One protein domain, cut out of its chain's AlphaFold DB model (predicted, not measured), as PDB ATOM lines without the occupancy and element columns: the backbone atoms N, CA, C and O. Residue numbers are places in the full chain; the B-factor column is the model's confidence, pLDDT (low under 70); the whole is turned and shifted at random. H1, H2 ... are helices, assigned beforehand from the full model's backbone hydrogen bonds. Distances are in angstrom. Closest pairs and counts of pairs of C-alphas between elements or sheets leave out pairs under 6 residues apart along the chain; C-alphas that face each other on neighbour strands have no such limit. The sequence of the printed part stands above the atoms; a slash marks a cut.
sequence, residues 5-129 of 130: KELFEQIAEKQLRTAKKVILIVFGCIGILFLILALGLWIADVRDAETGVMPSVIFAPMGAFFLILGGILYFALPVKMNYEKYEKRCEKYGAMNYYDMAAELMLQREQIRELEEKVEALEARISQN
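This is residues 5 to 129 of the 130 residues of an uncharacterized protein of Clostridiales bacterium (UniProt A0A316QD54). A long helical hairpin, H1 and H2 side by side, has a long helical arm, H4, that starts beside the first part of H1 and points away from the hairpin, so that residues 111 to 129 stick out. Short H3 sits near that same end of H1, and the loop between H1 and H2 lies at the far end of the hairpin. The printed part has 125 residues with four named helices, in the order H1, H2, H3, H4, and no named strand; the class is all helix. The whole is extended, with a radius of gyration of the C-alphas of 24.9 A and spans of 89 by 37 by 22 A.

H1, residues 5 to 43, is the longest helix, 56.3 A from C-alpha 5 at (-37.381, 25.509, 7.902) to C-alpha 43 at (0.480, 26.130, -33.720). H2, residues 56 to 76, measures 29.9 A. H3, residues 83 to 93, measures 15.2 A. H4, residues 98 to 127, measures 43.0 A and ends with C-alpha 127 at (-28.638, 45.574, 36.446).

H1 is the hub, touching H2, H3 and H4. H1 and H2 form a hairpin at a shallow tilt of 11 degrees, opposite ways; their closest C-alphas, of Gly 31 and Gly 63, are 4.0 A apart. H1 with residues 7 to 16 touches H4 with residues 99 to 107, at a steep tilt of 43 degrees, opposite ways, closest at the C-alphas of Ala 12 and Ala 103, 6.0 A. H1 with residues 5 to 9 only just touches H3, with 3 pairs of C-alphas within 8 A, closest at Lys 5 and Tyr 83, 6.8 A; they are about perpendicular at 75 degrees. The helix packing is mostly crossed, but only just, with 1 of 3 touching pairs at a shallow tilt. H2 is apart from H3 and H4, and H3 from H4. Every O i to N i+4 pair is within hydrogen-bond range in H1 and H4, against 16 of 17 in H2 and 6 of 7 in H3.

The C-alphas of Gly 52 and Asn 129 are the two farthest apart, 89.9 A. Residues 48 to 53 stand free too. The printed part has no cut. The link from H1 to H2 is long, 12 residues. Confidence is under 70 at residues 5 to 12, 77 to 107 and 127 to 129.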
ATOM      1  N   LYS A   5     -37.344  26.077   9.259       61.81
ATOM      2  CA  LYS A   5     -37.381  25.509   7.902       61.81
ATOM      3  C   LYS A   5     -37.127  26.556   6.807       61.81
ATOM      4  O   LYS A   5     -36.306  26.327   5.928       61.81
ATOM      5  N   GLU A   6     -37.757  27.727   6.890       64.62
ATOM      6  CA  GLU A   6     -37.608  28.797   5.888       64.62
ATOM      7  C   GLU A   6     -36.208  29.423   5.902       64.62
ATOM      8  O   GLU A   6     -35.702  29.849   4.860       64.62
ATOM      9  N   LEU A   7     -35.586  29.504   7.083       64.25
ATOM     10  CA  LEU A   7     -34.226  30.025   7.225       64.25
ATOM     11  C   LEU A   7     -33.203  29.047   6.629       64.25
ATOM     12  O   LEU A   7     -32.307  29.466   5.896       64.25
ATOM     13  N   PHE A   8     -33.382  27.746   6.883       65.19
ATOM     14  CA  PHE A   8     -32.551  26.688   6.309       65.19
ATOM     15  C   PHE A   8     -32.645  26.657   4.781       65.19
ATOM     16  O   PHE A   8     -31.617  26.670   4.111       65.19
ATOM     17  N   GLU A   9     -33.858  26.677   4.218       67.19
ATOM     18  CA  GLU A   9     -34.048  26.642   2.763       67.19
ATOM     19  C   GLU A   9     -33.387  27.839   2.065       67.19
ATOM     20  O   GLU A   9     -32.724  27.661   1.044       67.19
ATOM     21  N   GLN A  10     -33.474  29.044   2.643       68.44
ATOM     22  CA  GLN A  10     -32.805  30.229   2.089       68.44
ATOM     23  C   GLN A  10     -31.275  30.131   2.120       68.44
ATOM     24  O   GLN A  10     -30.612  30.514   1.149       68.44
ATOM     25  N   ILE A  11     -30.700  29.665   3.231       69.00
ATOM     26  CA  ILE A  11     -29.244  29.540   3.377       69.00
ATOM     27  C   ILE A  11     -28.724  28.429   2.463       69.00
ATOM     28  O   ILE A  11     -27.765  28.652   1.717       69.00
ATOM     29  N   ALA A  12     -29.390  27.275   2.455       68.00
ATOM     30  CA  ALA A  12     -29.057  26.156   1.586       68.00
ATOM     31  C   ALA A  12     -29.133  26.571   0.111       68.00
ATOM     32  O   ALA A  12     -28.183  26.344  -0.631       68.00
ATOM     33  N   GLU A  13     -30.189  27.271  -0.316       71.94
ATOM     34  CA  GLU A  13     -30.316  27.755  -1.695       71.94
ATOM     35  C   GLU A  13     -29.172  28.712  -2.085       71.94
ATOM     36  O   GLU A  13     -28.619  28.609  -3.186       71.94
ATOM     37  N   LYS A  14     -28.758  29.614  -1.182       72.81
ATOM     38  CA  LYS A  14     -27.603  30.500  -1.412       72.81
ATOM     39  C   LYS A  14     -26.295  29.721  -1.549       72.81
ATOM     40  O   LYS A  14     -25.518  30.015  -2.465       72.81
ATOM     41  N   GLN A  15     -26.046  28.741  -0.680       71.00
ATOM     42  CA  GLN A  15     -24.838  27.919  -0.755       71.00
ATOM     43  C   GLN A  15     -24.816  27.081  -2.034       71.00
ATOM     44  O   GLN A  15     -23.817  27.084  -2.747       71.00
ATOM     45  N   LEU A  16     -25.935  26.456  -2.397       74.94
ATOM     46  CA  LEU A  16     -26.047  25.601  -3.580       74.94
ATOM     47  C   LEU A  16     -25.896  26.402  -4.882       74.94
ATOM     48  O   LEU A  16     -25.223  25.969  -5.817       74.94
ATOM     49  N   ARG A  17     -26.445  27.623  -4.929       77.88
ATOM     50  CA  ARG A  17     -26.247  28.553  -6.053       77.88
ATOM     51  C   ARG A  17     -24.790  28.995  -6.177       77.88
ATOM     52  O   ARG A  17     -24.283  29.115  -7.292       77.88
ATOM     53  N   THR A  18     -24.120  29.228  -5.052       78.12
ATOM     54  CA  THR A  18     -22.689  29.563  -5.022       78.12
ATOM     55  C   THR A  18     -21.846  28.374  -5.475       78.12
ATOM     56  O   THR A  18     -21.031  28.526  -6.378       78.12
ATOM     57  N   ALA A  19     -22.114  27.177  -4.953       78.12
ATOM     58  CA  ALA A  19     -21.435  25.942  -5.330       78.12
ATOM     59  C   ALA A  19     -21.560  25.653  -6.832       78.12
ATOM     60  O   ALA A  19     -20.560  25.375  -7.487       78.12
ATOM     61  N   LYS A  20     -22.756  25.817  -7.414       81.56
ATOM     62  CA  LYS A  20     -22.963  25.705  -8.868       81.56
ATOM     63  C   LYS A  20     -22.062  26.644  -9.667       81.56
ATOM     64  O   LYS A  20     -21.473  26.225 -10.658       81.56
ATOM     65  N   LYS A  21     -21.955  27.910  -9.249       83.25
ATOM     66  CA  LYS A  21     -21.073  28.884  -9.909       83.25
ATOM     67  C   LYS A  21     -19.607  28.491  -9.763       83.25
ATOM     68  O   LYS A  21     -18.883  28.537 -10.747       83.25
ATOM     69  N   VAL A  22     -19.189  28.081  -8.567       84.06
ATOM     70  CA  VAL A  22     -17.808  27.666  -8.292       84.06
ATOM     71  C   VAL A  22     -17.427  26.456  -9.142       84.06
ATOM     72  O   VAL A  22     -16.390  26.493  -9.790       84.06
ATOM     73  N   ILE A  23     -18.281  25.432  -9.222       85.25
ATOM     74  CA  ILE A  23     -18.059  24.257 -10.080       85.25
ATOM     75  C   ILE A  23     -17.885  24.688 -11.536       85.25
ATOM     76  O   ILE A  23     -16.909  24.302 -12.175       85.25
ATOM     77  N   LEU A  24     -18.781  25.531 -12.052       87.31
ATOM     78  CA  LEU A  24     -18.706  25.984 -13.440       87.31
ATOM     79  C   LEU A  24     -17.432  26.799 -13.718       87.31
ATOM     80  O   LEU A  24     -16.824  26.629 -14.768       87.31
ATOM     81  N   ILE A  25     -16.998  27.634 -12.769       89.19
ATOM     82  CA  ILE A  25     -15.748  28.398 -12.873       89.19
ATOM     83  C   ILE A  25     -14.540  27.461 -12.854       89.19
ATOM     84  O   ILE A  25     -13.688  27.569 -13.725       89.19
ATOM     85  N   VAL A  26     -14.461  26.528 -11.904       90.69
ATOM     86  CA  VAL A  26     -13.303  25.632 -11.754       90.69
ATOM     87  C   VAL A  26     -13.147  24.735 -12.980       90.69
ATOM     88  O   VAL A  26     -12.090  24.730 -13.609       90.69
ATOM     89  N   PHE A  27     -14.208  24.023 -13.367       89.94
ATOM     90  CA  PHE A  27     -14.184  23.164 -14.553       89.94
ATOM     91  C   PHE A  27     -14.029  23.973 -15.847       89.94
ATOM     92  O   PHE A  27     -13.337  23.532 -16.763       89.94
ATOM     93  N   GLY A  28     -14.607  25.177 -15.897       90.94
ATOM     94  CA  GLY A  28     -14.425  26.141 -16.979       90.94
ATOM     95  C   GLY A  28     -12.963  26.539 -17.166       90.94
ATOM     96  O   GLY A  28     -12.413  26.383 -18.252       90.94
ATOM     97  N   CYS A  29     -12.309  27.002 -16.098       93.06
ATOM     98  CA  CYS A  29     -10.903  27.392 -16.109       93.06
ATOM     99  C   CYS A  29      -9.993  26.225 -16.498       93.06
ATOM    100  O   CYS A  29      -9.127  26.400 -17.350       93.06
ATOM    101  N   ILE A  30     -10.211  25.035 -15.926       92.56
ATOM    102  CA  ILE A  30      -9.438  23.836 -16.274       92.56
ATOM    103  C   ILE A  30      -9.619  23.510 -17.760       92.56
ATOM    104  O   ILE A  30      -8.635  23.395 -18.484       92.56
ATOM    105  N   GLY A  31     -10.860  23.428 -18.244       91.38
ATOM    106  CA  GLY A  31     -11.138  23.127 -19.649       91.38
ATOM    107  C   GLY A  31     -10.504  24.133 -20.613       91.38
ATOM    108  O   GLY A  31      -9.871  23.736 -21.590       91.38
ATOM    109  N   ILE A  32     -10.596  25.431 -20.305       93.75
ATOM    110  CA  ILE A  32      -9.979  26.503 -21.098       93.75
ATOM    111  C   ILE A  32      -8.451  26.373 -21.117       93.75
ATOM    112  O   ILE A  32      -7.856  26.491 -22.185       93.75
ATOM    113  N   LEU A  33      -7.807  26.093 -19.979       94.88
ATOM    114  CA  LEU A  33      -6.353  25.897 -19.918       94.88
ATOM    115  C   LEU A  33      -5.894  24.754 -20.830       94.88
ATOM    116  O   LEU A  33      -4.943  24.921 -21.591       94.88
ATOM    117  N   PHE A  34      -6.598  23.619 -20.806       92.94
ATOM    118  CA  PHE A  34      -6.298  22.482 -21.682       92.94
ATOM    119  C   PHE A  34      -6.478  22.824 -23.168       92.94
ATOM    120  O   PHE A  34      -5.658  22.414 -23.987       92.94
ATOM    121  N   LEU A  35      -7.495  23.616 -23.521       92.62
ATOM    122  CA  LEU A  35      -7.697  24.080 -24.897       92.62
ATOM    123  C   LEU A  35      -6.610  25.061 -25.350       92.62
ATOM    124  O   LEU A  35      -6.136  24.951 -26.477       92.62
ATOM    125  N   ILE A  36      -6.177  25.985 -24.485       93.38
ATOM    126  CA  ILE A  36      -5.075  26.913 -24.782       93.38
ATOM    127  C   ILE A  36      -3.776  26.135 -25.014       93.38
ATOM    128  O   ILE A  36      -3.074  26.397 -25.989       93.38
ATOM    129  N   LEU A  37      -3.477  25.151 -24.160       90.69
ATOM    130  CA  LEU A  37      -2.312  24.279 -24.328       90.69
ATOM    131  C   LEU A  37      -2.393  23.480 -25.632       90.69
ATOM    132  O   LEU A  37      -1.417  23.431 -26.376       90.69
ATOM    133  N   ALA A  38      -3.556  22.908 -25.949       90.50
ATOM    134  CA  ALA A  38      -3.761  22.194 -27.206       90.50
ATOM    135  C   ALA A  38      -3.535  23.101 -28.423       90.50
ATOM    136  O   ALA A  38      -2.864  22.699 -29.372       90.50
ATOM    137  N   LEU A  39      -4.053  24.332 -28.383       91.81
ATOM    138  CA  LEU A  39      -3.903  25.307 -29.459       91.81
ATOM    139  C   LEU A  39      -2.440  25.737 -29.630       91.81
ATOM    140  O   LEU A  39      -1.942  25.775 -30.751       91.81
ATOM    141  N   GLY A  40      -1.732  26.004 -28.529       90.44
ATOM    142  CA  GLY A  40      -0.311  26.355 -28.551       90.44
ATOM    143  C   GLY A  40       0.563  25.233 -29.115       90.44
ATOM    144  O   GLY A  40       1.401  25.483 -29.976       90.44
ATOM    145  N   LEU A  41       0.316  23.989 -28.694       88.88
ATOM    146  CA  LEU A  41       1.025  22.809 -29.202       88.88
ATOM    147  C   LEU A  41       0.723  22.540 -30.681       88.88
ATOM    148  O   LEU A  41       1.603  22.091 -31.410       88.88
ATOM    149  N   TRP A  42      -0.501  22.835 -31.129       87.19
ATOM    150  CA  TRP A  42      -0.886  22.717 -32.534       87.19
ATOM    151  C   TRP A  42      -0.202  23.767 -33.414       87.19
ATOM    152  O   TRP A  42       0.356  23.418 -34.449       87.19
ATOM    153  N   ILE A  43      -0.183  25.036 -32.986       89.25
ATOM    154  CA  ILE A  43       0.480  26.130 -33.720       89.25
ATOM    155  C   ILE A  43       1.994  25.908 -33.801       89.25
ATOM    156  O   ILE A  43       2.604  26.195 -34.828       89.25
ATOM    157  N   ALA A  44       2.603  25.390 -32.735       86.56
ATOM    158  CA  ALA A  44       4.032  25.106 -32.685       86.56
ATOM    159  C   ALA A  44       4.435  23.804 -33.415       86.56
ATOM    160  O   ALA A  44       5.613  23.458 -33.382       86.56
ATOM    161  N   ASP A  45       3.483  23.085 -34.038       83.50
ATOM    162  CA  ASP A  45       3.675  21.771 -34.688       83.50
ATOM    163  C   ASP A  45       4.484  20.801 -33.806       83.50
ATOM    164  O   ASP A  45       5.344  20.052 -34.270       83.50
ATOM    165  N   VAL A  46       4.233  20.844 -32.489       80.75
ATOM    166  CA  VAL A  46       4.936  19.989 -31.531       80.75
ATOM    167  C   VAL A  46       4.433  18.569 -31.720       80.75
ATOM    168  O   VAL A  46       3.248  18.275 -31.541       80.75
ATOM    169  N   ARG A  47       5.359  17.681 -32.062       83.62
ATOM    170  CA  ARG A  47       5.105  16.256 -32.233       83.62
ATOM    171  C   ARG A  47       5.867  15.483 -31.184       83.62
ATOM    172  O   ARG A  47       7.012  15.802 -30.871       83.62
ATOM    173  N   ASP A  48       5.199  14.481 -30.641       78.12
ATOM    174  CA  ASP A  48       5.821  13.542 -29.731       78.12
ATOM    175  C   ASP A  48       6.974  12.812 -30.438       78.12
ATOM    176  O   ASP A  48       6.824  12.350 -31.572       78.12
ATOM    177  N   ALA A  49       8.135  12.753 -29.787       73.62
ATOM    178  CA  ALA A  49       9.363  12.243 -30.393       73.62
ATOM    179  C   ALA A  49       9.342  10.720 -30.609       73.62
ATOM    180  O   ALA A  49      10.064  10.224 -31.471       73.62
ATOM    181  N   GLU A  50       8.522   9.986 -29.852       77.00
ATOM    182  CA  GLU A  50       8.438   8.526 -29.937       77.00
ATOM    183  C   GLU A  50       7.310   8.075 -30.868       77.00
ATOM    184  O   GLU A  50       7.473   7.139 -31.650       77.00
ATOM    185  N   THR A  51       6.162   8.749 -30.810       74.69
ATOM    186  CA  THR A  51       4.945   8.330 -31.524       74.69
ATOM    187  C   THR A  51       4.632   9.169 -32.762       74.69
ATOM    188  O   THR A  51       3.814   8.760 -33.587       74.69
ATOM    189  N   GLY A  52       5.246  10.347 -32.921       74.31
ATOM    190  CA  GLY A  52       4.971  11.283 -34.019       74.31
ATOM    191  C   GLY A  52       3.581  11.930 -33.969       74.31
ATOM    192  O   GLY A  52       3.231  12.721 -34.852       74.31
ATOM    193  N   VAL A  53       2.782  11.605 -32.947       78.06
ATOM    194  CA  VAL A  53       1.434  12.132 -32.734       78.06
ATOM    195  C   VAL A  53       1.536  13.530 -32.134       78.06
ATOM    196  O   VAL A  53       2.354  13.789 -31.254       78.06
ATOM    197  N   MET A  54       0.689  14.449 -32.596       82.25
ATOM    198  CA  MET A  54       0.566  15.766 -31.977       82.25
ATOM    199  C   MET A  54      -0.155  15.646 -30.627       82.25
ATOM    200  O   MET A  54      -1.332  15.268 -30.608       82.25
ATOM    201  N   PRO A  55       0.466  16.041 -29.502       85.19
ATOM    202  CA  PRO A  55      -0.193  16.004 -28.199       85.19
ATOM    203  C   PRO A  55      -1.462  16.870 -28.151       85.19
ATOM    204  O   PRO A  55      -2.388  16.572 -27.400       85.19
ATOM    205  N   SER A  56      -1.568  17.897 -29.004       84.12
ATOM    206  CA  SER A  56      -2.781  18.714 -29.149       84.12
ATOM    207  C   SER A  56      -4.049  17.886 -29.412       84.12
ATOM    208  O   SER A  56      -5.118  18.252 -28.925       84.12
ATOM    209  N   VAL A  57      -3.927  16.732 -30.083       86.38
ATOM    210  CA  VAL A  57      -5.033  15.796 -30.359       86.38
ATOM    211  C   VAL A  57      -5.572  15.143 -29.082       86.38
ATOM    212  O   VAL A  57      -6.731  14.748 -29.047       86.38
ATOM    213  N   ILE A  58      -4.771  15.065 -28.016       87.31
ATOM    214  CA  ILE A  58      -5.167  14.517 -26.708       87.31
ATOM    215  C   ILE A  58      -5.640  15.641 -25.777       87.31
ATOM    216  O   ILE A  58      -6.665  15.521 -25.104       87.31
ATOM    217  N   PHE A  59      -4.924  16.768 -25.756       87.94
ATOM    218  CA  PHE A  59      -5.249  17.897 -24.880       87.94
ATOM    219  C   PHE A  59      -6.574  18.579 -25.260       87.94
ATOM    220  O   PHE A  59      -7.332  18.966 -24.368       87.94
ATOM    221  N   ALA A  60      -6.903  18.673 -26.554       89.62
ATOM    222  CA  ALA A  60      -8.158  19.268 -27.017       89.62
ATOM    223  C   ALA A  60      -9.417  18.523 -26.515       89.62
ATOM    224  O   ALA A  60     -10.273  19.164 -25.893       89.62
ATOM    225  N   PRO A  61      -9.561  17.193 -26.703       91.81
ATOM    226  CA  PRO A  61     -10.710  16.458 -26.183       91.81
ATOM    227  C   PRO A  61     -10.748  16.407 -24.652       91.81
ATOM    228  O   PRO A  61     -11.841  16.433 -24.093       91.81
ATOM    229  N   MET A  62      -9.602  16.415 -23.955       90.44
ATOM    230  CA  MET A  62      -9.593  16.563 -22.490       90.44
ATOM    231  C   MET A  62     -10.172  17.910 -22.047       90.44
ATOM    232  O   MET A  62     -11.020  17.952 -21.156       90.44
ATOM    233  N   GLY A  63      -9.766  19.010 -22.686       89.75
ATOM    234  CA  GLY A  63     -10.318  20.334 -22.398       89.75
ATOM    235  C   GLY A  63     -11.826  20.392 -22.636       89.75
ATOM    236  O   GLY A  63     -12.577  20.840 -21.767       89.75
ATOM    237  N   ALA A  64     -12.288  19.848 -23.766       92.31
ATOM    238  CA  ALA A  64     -13.712  19.735 -24.074       92.31
ATOM    239  C   ALA A  64     -14.470  18.882 -23.041       92.31
ATOM    240  O   ALA A  64     -15.551  19.271 -22.598       92.31
ATOM    241  N   PHE A  65     -13.892  17.758 -22.602       93.38
ATOM    242  CA  PHE A  65     -14.480  16.897 -21.578       93.38
ATOM    243  C   PHE A  65     -14.707  17.641 -20.258       93.38
ATOM    244  O   PHE A  65     -15.803  17.564 -19.705       93.38
ATOM    245  N   PHE A  66     -13.726  18.408 -19.772       91.25
ATOM    246  CA  PHE A  66     -13.882  19.168 -18.528       91.25
ATOM    247  C   PHE A  66     -14.965  20.250 -18.626       91.25
ATOM    248  O   PHE A  66     -15.726  20.430 -17.673       91.25
ATOM    249  N   LEU A  67     -15.098  20.916 -19.777       91.94
ATOM    250  CA  LEU A  67     -16.182  21.879 -20.006       91.94
ATOM    251  C   LEU A  67     -17.557  21.201 -19.995       91.94
ATOM    252  O   LEU A  67     -18.481  21.681 -19.334       91.94
ATOM    253  N   ILE A  68     -17.685  20.063 -20.684       91.94
ATOM    254  CA  ILE A  68     -18.927  19.280 -20.730       91.94
ATOM    255  C   ILE A  68     -19.287  18.774 -19.331       91.94
ATOM    256  O   ILE A  68     -20.426  18.931 -18.894       91.94
ATOM    257  N   LEU A  69     -18.318  18.222 -18.596       89.75
ATOM    258  CA  LEU A  69     -18.519  17.720 -17.240       89.75
ATOM    259  C   LEU A  69     -18.945  18.838 -16.280       89.75
ATOM    260  O   LEU A  69     -19.888  18.653 -15.509       89.75
ATOM    261  N   GLY A  70     -18.318  20.015 -16.365       87.31
ATOM    262  CA  GLY A  70     -18.721  21.196 -15.600       87.31
ATOM    263  C   GLY A  70     -20.167  21.615 -15.883       87.31
ATOM    264  O   GLY A  70     -20.925  21.899 -14.954       87.31
ATOM    265  N   GLY A  71     -20.580  21.578 -17.154       86.88
ATOM    266  CA  GLY A  71     -21.965  21.813 -17.564       86.88
ATOM    267  C   GLY A  71     -22.933  20.775 -16.992       86.88
ATOM    268  O   GLY A  71     -23.936  21.137 -16.378       86.88
ATOM    269  N   ILE A  72     -22.618  19.482 -17.120       87.88
ATOM    270  CA  ILE A  72     -23.445  18.393 -16.580       87.88
ATOM    271  C   ILE A  72     -23.616  18.547 -15.065       87.88
ATOM    272  O   ILE A  72     -24.742  18.498 -14.574       87.88
ATOM    273  N   LEU A  73     -22.535  18.793 -14.322       83.62
ATOM    274  CA  LEU A  73     -22.586  18.975 -12.867       83.62
ATOM    275  C   LEU A  73     -23.402  20.210 -12.462       83.62
ATOM    276  O   LEU A  73     -24.146  20.169 -11.478       83.62
ATOM    277  N   TYR A  74     -23.325  21.289 -13.242       80.81
ATOM    278  CA  TYR A  74     -24.147  22.479 -13.034       80.81
ATOM    279  C   TYR A  74     -25.651  22.177 -13.151       80.81
ATOM    280  O   TYR A  74     -26.442  22.668 -12.336       80.81
ATOM    281  N   PHE A  75     -26.054  21.358 -14.129       79.31
ATOM    282  CA  PHE A  75     -27.449  20.950 -14.318       79.31
ATOM    283  C   PHE A  75     -27.896  19.853 -13.343       79.31
ATOM    284  O   PHE A  75     -29.038  19.887 -12.887       79.31
ATOM    285  N   ALA A  76     -27.011  18.924 -12.980       78.50
ATOM    286  CA  ALA A  76     -27.312  17.808 -12.085       78.50
ATOM    287  C   ALA A  76     -27.554  18.250 -10.631       78.50
ATOM    288  O   ALA A  76     -28.347  17.632  -9.920       78.50
ATOM    289  N   LEU A  77     -26.907  19.330 -10.174       69.12
ATOM    290  CA  LEU A  77     -27.158  19.873  -8.840       69.12
ATOM    291  C   LEU A  77     -28.563  20.509  -8.765       69.12
ATOM    292  O   LEU A  77     -28.882  21.389  -9.566       69.12
ATOM    293  N   PRO A  78     -29.427  20.140  -7.806       62.59
ATOM    294  CA  PRO A  78     -30.753  20.743  -7.676       62.59
ATOM    295  C   PRO A  78     -30.652  22.187  -7.165       62.59
ATOM    296  O   PRO A  78     -29.985  22.448  -6.177       62.59
ATOM    297  N   VAL A  79     -31.332  23.144  -7.809       56.19
ATOM    298  CA  VAL A  79     -31.302  24.576  -7.412       56.19
ATOM    299  C   VAL A  79     -31.987  24.824  -6.061       56.19
ATOM    300  O   VAL A  79     -31.680  25.807  -5.399       56.19
ATOM    301  N   LYS A  80     -32.888  23.930  -5.636       54.09
ATOM    302  CA  LYS A  80     -33.626  24.029  -4.375       54.09
ATOM    303  C   LYS A  80     -33.501  22.729  -3.585       54.09
ATOM    304  O   LYS A  80     -33.808  21.656  -4.109       54.09
ATOM    305  N   MET A  81     -33.084  22.834  -2.329       57.28
ATOM    306  CA  MET A  81     -33.197  21.755  -1.349       57.28
ATOM    307  C   MET A  81     -34.545  21.899  -0.645       57.28
ATOM    308  O   MET A  81     -34.800  22.920  -0.026       57.28
ATOM    309  N   ASN A  82     -35.410  20.894  -0.781       56.72
ATOM    310  CA  ASN A  82     -36.677  20.822  -0.054       56.72
ATOM    311  C   ASN A  82     -36.439  20.068   1.263       56.72
ATOM    312  O   ASN A  82     -35.982  18.918   1.228       56.72
ATOM    313  N   TYR A  83     -36.743  20.716   2.390       55.09
ATOM    314  CA  TYR A  83     -36.464  20.216   3.740       55.09
ATOM    315  C   TYR A  83     -37.111  18.845   4.034       55.09
ATOM    316  O   TYR A  83     -36.486  17.986   4.649       55.09
ATOM    317  N   GLU A  84     -38.312  18.562   3.519       56.53
ATOM    318  CA  GLU A  84     -38.986  17.262   3.725       56.53
ATOM    319  C   GLU A  84     -38.314  16.108   2.969       56.53
ATOM    320  O   GLU A  84     -38.231  14.976   3.449       56.53
ATOM    321  N   LYS A  85     -37.798  16.383   1.766       59.31
ATOM    322  CA  LYS A  85     -37.001  15.408   0.999       59.31
ATOM    323  C   LYS A  85     -35.602  15.205   1.591       59.31
ATOM    324  O   LYS A  85     -34.910  14.268   1.181       59.31
ATOM    325  N   TYR A  86     -35.168  16.108   2.467       57.75
ATOM    326  CA  TYR A  86     -33.915  16.052   3.213       57.75
ATOM    327  C   TYR A  86     -34.076  15.200   4.478       57.75
ATOM    328  O   TYR A  86     -33.344  14.226   4.625       57.75
ATOM    329  N   GLU A  87     -35.106  15.455   5.286       57.31
ATOM    330  CA  GLU A  87     -35.424  14.687   6.502       57.31
ATOM    331  C   GLU A  87     -35.576  13.187   6.191       57.31
ATOM    332  O   GLU A  87     -34.867  12.351   6.752       57.31
ATOM    333  N   LYS A  88     -36.339  12.849   5.139       62.84
ATOM    334  CA  LYS A  88     -36.471  11.462   4.652       62.84
ATOM    335  C   LYS A  88     -35.175  10.831   4.134       62.84
ATOM    336  O   LYS A  88     -35.090   9.607   4.065       62.84
ATOM    337  N   ARG A  89     -34.189  11.620   3.689       58.78
ATOM    338  CA  ARG A  89     -32.893  11.098   3.211       58.78
ATOM    339  C   ARG A  89     -31.909  10.907   4.356       58.78
ATOM    340  O   ARG A  89     -31.229   9.886   4.359       58.78
ATOM    341  N   CYS A  90     -31.876  11.822   5.320       59.56
ATOM    342  CA  CYS A  90     -31.106  11.652   6.549       59.56
ATOM    343  C   CYS A  90     -31.598  10.442   7.349       59.56
ATOM    344  O   CYS A  90     -30.777   9.611   7.719       59.56
ATOM    345  N   GLU A  91     -32.914  10.270   7.515       58.62
ATOM    346  CA  GLU A  91     -33.468   9.081   8.181       58.62
ATOM    347  C   GLU A  91     -33.130   7.779   7.444       58.62
ATOM    348  O   GLU A  91     -32.861   6.757   8.068       58.62
ATOM    349  N   LYS A  92     -33.135   7.801   6.104       60.31
ATOM    350  CA  LYS A  92     -32.964   6.586   5.296       60.31
ATOM    351  C   LYS A  92     -31.505   6.188   5.066       60.31
ATOM    352  O   LYS A  92     -31.230   5.003   4.906       60.31
ATOM    353  N   TYR A  93     -30.588   7.152   4.994       60.62
ATOM    354  CA  TYR A  93     -29.189   6.907   4.623       60.62
ATOM    355  C   TYR A  93     -28.183   7.268   5.722       60.62
ATOM    356  O   TYR A  93     -27.003   6.977   5.554       60.62
ATOM    357  N   GLY A  94     -28.613   7.893   6.826       52.34
ATOM    358  CA  GLY A  94     -27.765   8.208   7.983       52.34
ATOM    359  C   GLY A  94     -26.590   9.157   7.704       52.34
ATOM    360  O   GLY A  94     -25.767   9.379   8.584       52.34
ATOM    361  N   ALA A  95     -26.487   9.707   6.492       52.62
ATOM    362  CA  ALA A  95     -25.365  10.520   6.047       52.62
ATOM    363  C   ALA A  95     -25.811  11.969   5.831       52.62
ATOM    364  O   ALA A  95     -26.625  12.249   4.950       52.62
ATOM    365  N   MET A  96     -25.251  12.880   6.626       53.66
ATOM    366  CA  MET A  96     -25.294  14.319   6.361       53.66
ATOM    367  C   MET A  96     -24.259  14.667   5.302       53.66
ATOM    368  O   MET A  96     -23.082  14.327   5.432       53.66
ATOM    369  N   ASN A  97     -24.681  15.360   4.250       57.88
ATOM    370  CA  ASN A  97     -23.761  15.886   3.257       57.88
ATOM    371  C   ASN A  97     -23.048  17.135   3.815       57.88
ATOM    372  O   ASN A  97     -23.566  17.810   4.701       57.88
ATOM    373  N   TYR A  98     -21.872  17.494   3.294       53.53
ATOM    374  CA  TYR A  98     -21.093  18.647   3.795       53.53
ATOM    375  C   TYR A  98     -21.894  19.962   3.801       53.53
ATOM    376  O   TYR A  98     -21.822  20.752   4.741       53.53
ATOM    377  N   TYR A  99     -22.706  20.168   2.762       54.50
ATOM    378  CA  TYR A  99     -23.605  21.318   2.649       54.50
ATOM    379  C   TYR A  99     -24.712  21.316   3.713       54.50
ATOM    380  O   TYR A  99     -25.139  22.384   4.148       54.50
ATOM    381  N   ASP A 100     -25.132  20.137   4.171       55.50
ATOM    382  CA  ASP A 100     -26.150  19.980   5.210       55.50
ATOM    383  C   ASP A 100     -25.574  20.372   6.575       55.50
ATOM    384  O   ASP A 100     -26.168  21.173   7.297       55.50
ATOM    385  N   MET A 101     -24.355  19.911   6.871       60.84
ATOM    386  CA  MET A 101     -23.621  20.290   8.080       60.84
ATOM    387  C   MET A 101     -23.330  21.798   8.114       60.84
ATOM    388  O   MET A 101     -23.475  22.441   9.151       60.84
ATOM    389  N   ALA A 102     -22.960  22.389   6.973       57.19
ATOM    390  CA  ALA A 102     -22.711  23.824   6.864       57.19
ATOM    391  C   ALA A 102     -23.985  24.660   7.080       57.19
ATOM    392  O   ALA A 102     -23.929  25.728   7.695       57.19
ATOM    393  N   ALA A 103     -25.131  24.187   6.587       61.66
ATOM    394  CA  ALA A 103     -26.412  24.850   6.785       61.66
ATOM    395  C   ALA A 103     -26.893  24.740   8.242       61.66
ATOM    396  O   ALA A 103     -27.326  25.745   8.804       61.66
ATOM    397  N   GLU A 104     -26.753  23.578   8.889       64.94
ATOM    398  CA  GLU A 104     -27.056  23.429  10.319       64.94
ATOM    399  C   GLU A 104     -26.140  24.265  11.214       64.94
ATOM    400  O   GLU A 104     -26.634  24.931  12.123       64.94
ATOM    401  N   LEU A 105     -24.836  24.308  10.927       66.69
ATOM    402  CA  LEU A 105     -23.879  25.140  11.661       66.69
ATOM    403  C   LEU A 105     -24.241  26.622  11.594       66.69
ATOM    404  O   LEU A 105     -24.215  27.305  12.616       66.69
ATOM    405  N   MET A 106     -24.609  27.132  10.413       62.72
ATOM    406  CA  MET A 106     -25.063  28.521  10.280       62.72
ATOM    407  C   MET A 106     -26.342  28.777  11.078       62.72
ATOM    408  O   MET A 106     -26.469  29.816  11.720       62.72
ATOM    409  N   LEU A 107     -27.267  27.819  11.087       67.62
ATOM    410  CA  LEU A 107     -28.535  27.931  11.802       67.62
ATOM    411  C   LEU A 107     -28.341  27.904  13.327       67.62
ATOM    412  O   LEU A 107     -28.994  28.660  14.047       67.62
ATOM    413  N   GLN A 108     -27.414  27.081  13.820       71.00
ATOM    414  CA  GLN A 108     -26.994  27.079  15.223       71.00
ATOM    415  C   GLN A 108     -26.294  28.387  15.602       71.00
ATOM    416  O   GLN A 108     -26.588  28.947  16.655       71.00
ATOM    417  N   ARG A 109     -25.428  28.924  14.733       72.38
ATOM    418  CA  ARG A 109     -24.747  30.210  14.962       72.38
ATOM    419  C   ARG A 109     -25.729  31.371  15.094       72.38
ATOM    420  O   ARG A 109     -25.561  32.214  15.970       72.38
ATOM    421  N   GLU A 110     -26.758  31.397  14.252       73.31
ATOM    422  CA  GLU A 110     -27.802  32.423  14.308       73.31
ATOM    423  C   GLU A 110     -28.613  32.320  15.612       73.31
ATOM    424  O   GLU A 110     -28.892  33.337  16.242       73.31
ATOM    425  N   GLN A 111     -28.934  31.096  16.058       75.12
ATOM    426  CA  GLN A 111     -29.625  30.870  17.334       75.12
ATOM    427  C   GLN A 111     -28.785  31.309  18.532       75.12
ATOM    428  O   GLN A 111     -29.331  31.931  19.436       75.12
ATOM    429  N   ILE A 112     -27.479  31.018  18.532       82.12
ATOM    430  CA  ILE A 112     -26.567  31.455  19.597       82.12
ATOM    431  C   ILE A 112     -26.537  32.981  19.673       82.12
ATOM    432  O   ILE A 112     -26.725  33.517  20.756       82.12
ATOM    433  N   ARG A 113     -26.412  33.679  18.538       79.19
ATOM    434  CA  ARG A 113     -26.406  35.151  18.514       79.19
ATOM    435  C   ARG A 113     -27.702  35.746  19.074       79.19
ATOM    436  O   ARG A 113     -27.674  36.710  19.825       79.19
ATOM    437  N   GLU A 114     -28.847  35.162  18.722       79.38
ATOM    438  CA  GLU A 114     -30.152  35.618  19.217       79.38
ATOM    439  C   GLU A 114     -30.340  35.322  20.719       79.38
ATOM    440  O   GLU A 114     -31.029  36.054  21.431       79.38
ATOM    441  N   LEU A 115     -29.742  34.234  21.210       80.75
ATOM    442  CA  LEU A 115     -29.690  33.901  22.633       80.75
ATOM    443  C   LEU A 115     -28.767  34.857  23.398       80.75
ATOM    444  O   LEU A 115     -29.165  35.322  24.461       80.75
ATOM    445  N   GLU A 116     -27.601  35.198  22.849       83.06
ATOM    446  CA  GLU A 116     -26.676  36.187  23.417       83.06
ATOM    447  C   GLU A 116     -27.341  37.561  23.550       83.06
ATOM    448  O   GLU A 116     -27.351  38.115  24.645       83.06
ATOM    449  N   GLU A 117     -28.018  38.061  22.508       84.25
ATOM    450  CA  GLU A 117     -28.765  39.331  22.582       84.25
ATOM    451  C   GLU A 117     -29.863  39.308  23.657       84.25
ATOM    452  O   GLU A 117     -30.103  40.303  24.344       84.25
ATOM    453  N   LYS A 118     -30.559  38.174  23.820       83.38
ATOM    454  CA  LYS A 118     -31.601  38.036  24.849       83.38
ATOM    455  C   LYS A 118     -31.012  37.999  26.253       83.38
ATOM    456  O   LYS A 118     -31.625  38.563  27.157       83.38
ATOM    457  N   VAL A 119     -29.866  37.344  26.433       85.31
ATOM    458  CA  VAL A 119     -29.141  37.311  27.710       85.31
ATOM    459  C   VAL A 119     -28.635  38.705  28.056       85.31
ATOM    460  O   VAL A 119     -28.921  39.179  29.147       85.31
ATOM    461  N   GLU A 120     -28.011  39.408  27.115       84.62
ATOM    462  CA  GLU A 120     -27.506  40.769  27.320       84.62
ATOM    463  C   GLU A 120     -28.646  41.749  27.656       84.62
ATOM    464  O   GLU A 120     -28.549  42.554  28.584       84.62
ATOM    465  N   ALA A 121     -29.797  41.618  26.989       79.69
ATOM    466  CA  ALA A 121     -30.994  42.394  27.312       79.69
ATOM    467  C   ALA A 121     -31.594  42.052  28.690       79.69
ATOM    468  O   ALA A 121     -32.180  42.921  29.341       79.69
ATOM    469  N   LEU A 122     -31.489  40.798  29.139       81.50
ATOM    470  CA  LEU A 122     -31.926  40.357  30.468       81.50
ATOM    471  C   LEU A 122     -30.974  40.848  31.563       81.50
ATOM    472  O   LEU A 122     -31.443  41.383  32.565       81.50
ATOM    473  N   GLU A 123     -29.663  40.734  31.359       80.94
ATOM    474  CA  GLU A 123     -28.637  41.243  32.273       80.94
ATOM    475  C   GLU A 123     -28.736  42.762  32.427       80.94
ATOM    476  O   GLU A 123     -28.731  43.267  33.549       80.94
ATOM    477  N   ALA A 124     -28.948  43.494  31.329       78.25
ATOM    478  CA  ALA A 124     -29.178  44.936  31.368       78.25
ATOM    479  C   ALA A 124     -30.433  45.309  32.179       78.25
ATOM    480  O   ALA A 124     -30.431  46.305  32.901       78.25
ATOM    481  N   ARG A 125     -31.502  44.502  32.106       75.44
ATOM    482  CA  ARG A 125     -32.729  44.712  32.898       75.44
ATOM    483  C   ARG A 125     -32.540  44.392  34.379       75.44
ATOM    484  O   ARG A 125     -33.082  45.110  35.209       75.44
ATOM    485  N   ILE A 126     -31.781  43.349  34.710       76.38
ATOM    486  CA  ILE A 126     -31.466  42.979  36.098       76.38
ATOM    487  C   ILE A 126     -30.534  44.025  36.725       76.38
ATOM    488  O   ILE A 126     -30.754  44.450  37.852       76.38
ATOM    489  N   SER A 127     -29.551  44.526  35.976       65.62
ATOM    490  CA  SER A 127     -28.638  45.574  36.446       65.62
ATOM    491  C   SER A 127     -29.304  46.949  36.635       65.62
ATOM    492  O   SER A 127     -28.722  47.808  37.295       65.62
ATOM    493  N   GLN A 128     -30.484  47.184  36.053       59.41
ATOM    494  CA  GLN A 128     -31.252  48.430  36.193       59.41
ATOM    495  C   GLN A 128     -32.345  48.364  37.272       59.41
ATOM    496  O   GLN A 128     -32.977  49.382  37.546       59.41
ATOM    497  N   ASN A 129     -32.557  47.202  37.895       54.00
ATOM    498  CA  ASN A 129     -33.546  46.997  38.951       54.00
ATOM    499  C   ASN A 129     -32.861  46.279  40.139       54.00
ATOM    500  O   ASN A 129     -32.922  45.050  40.205       54.00
TER     501      ASN A 129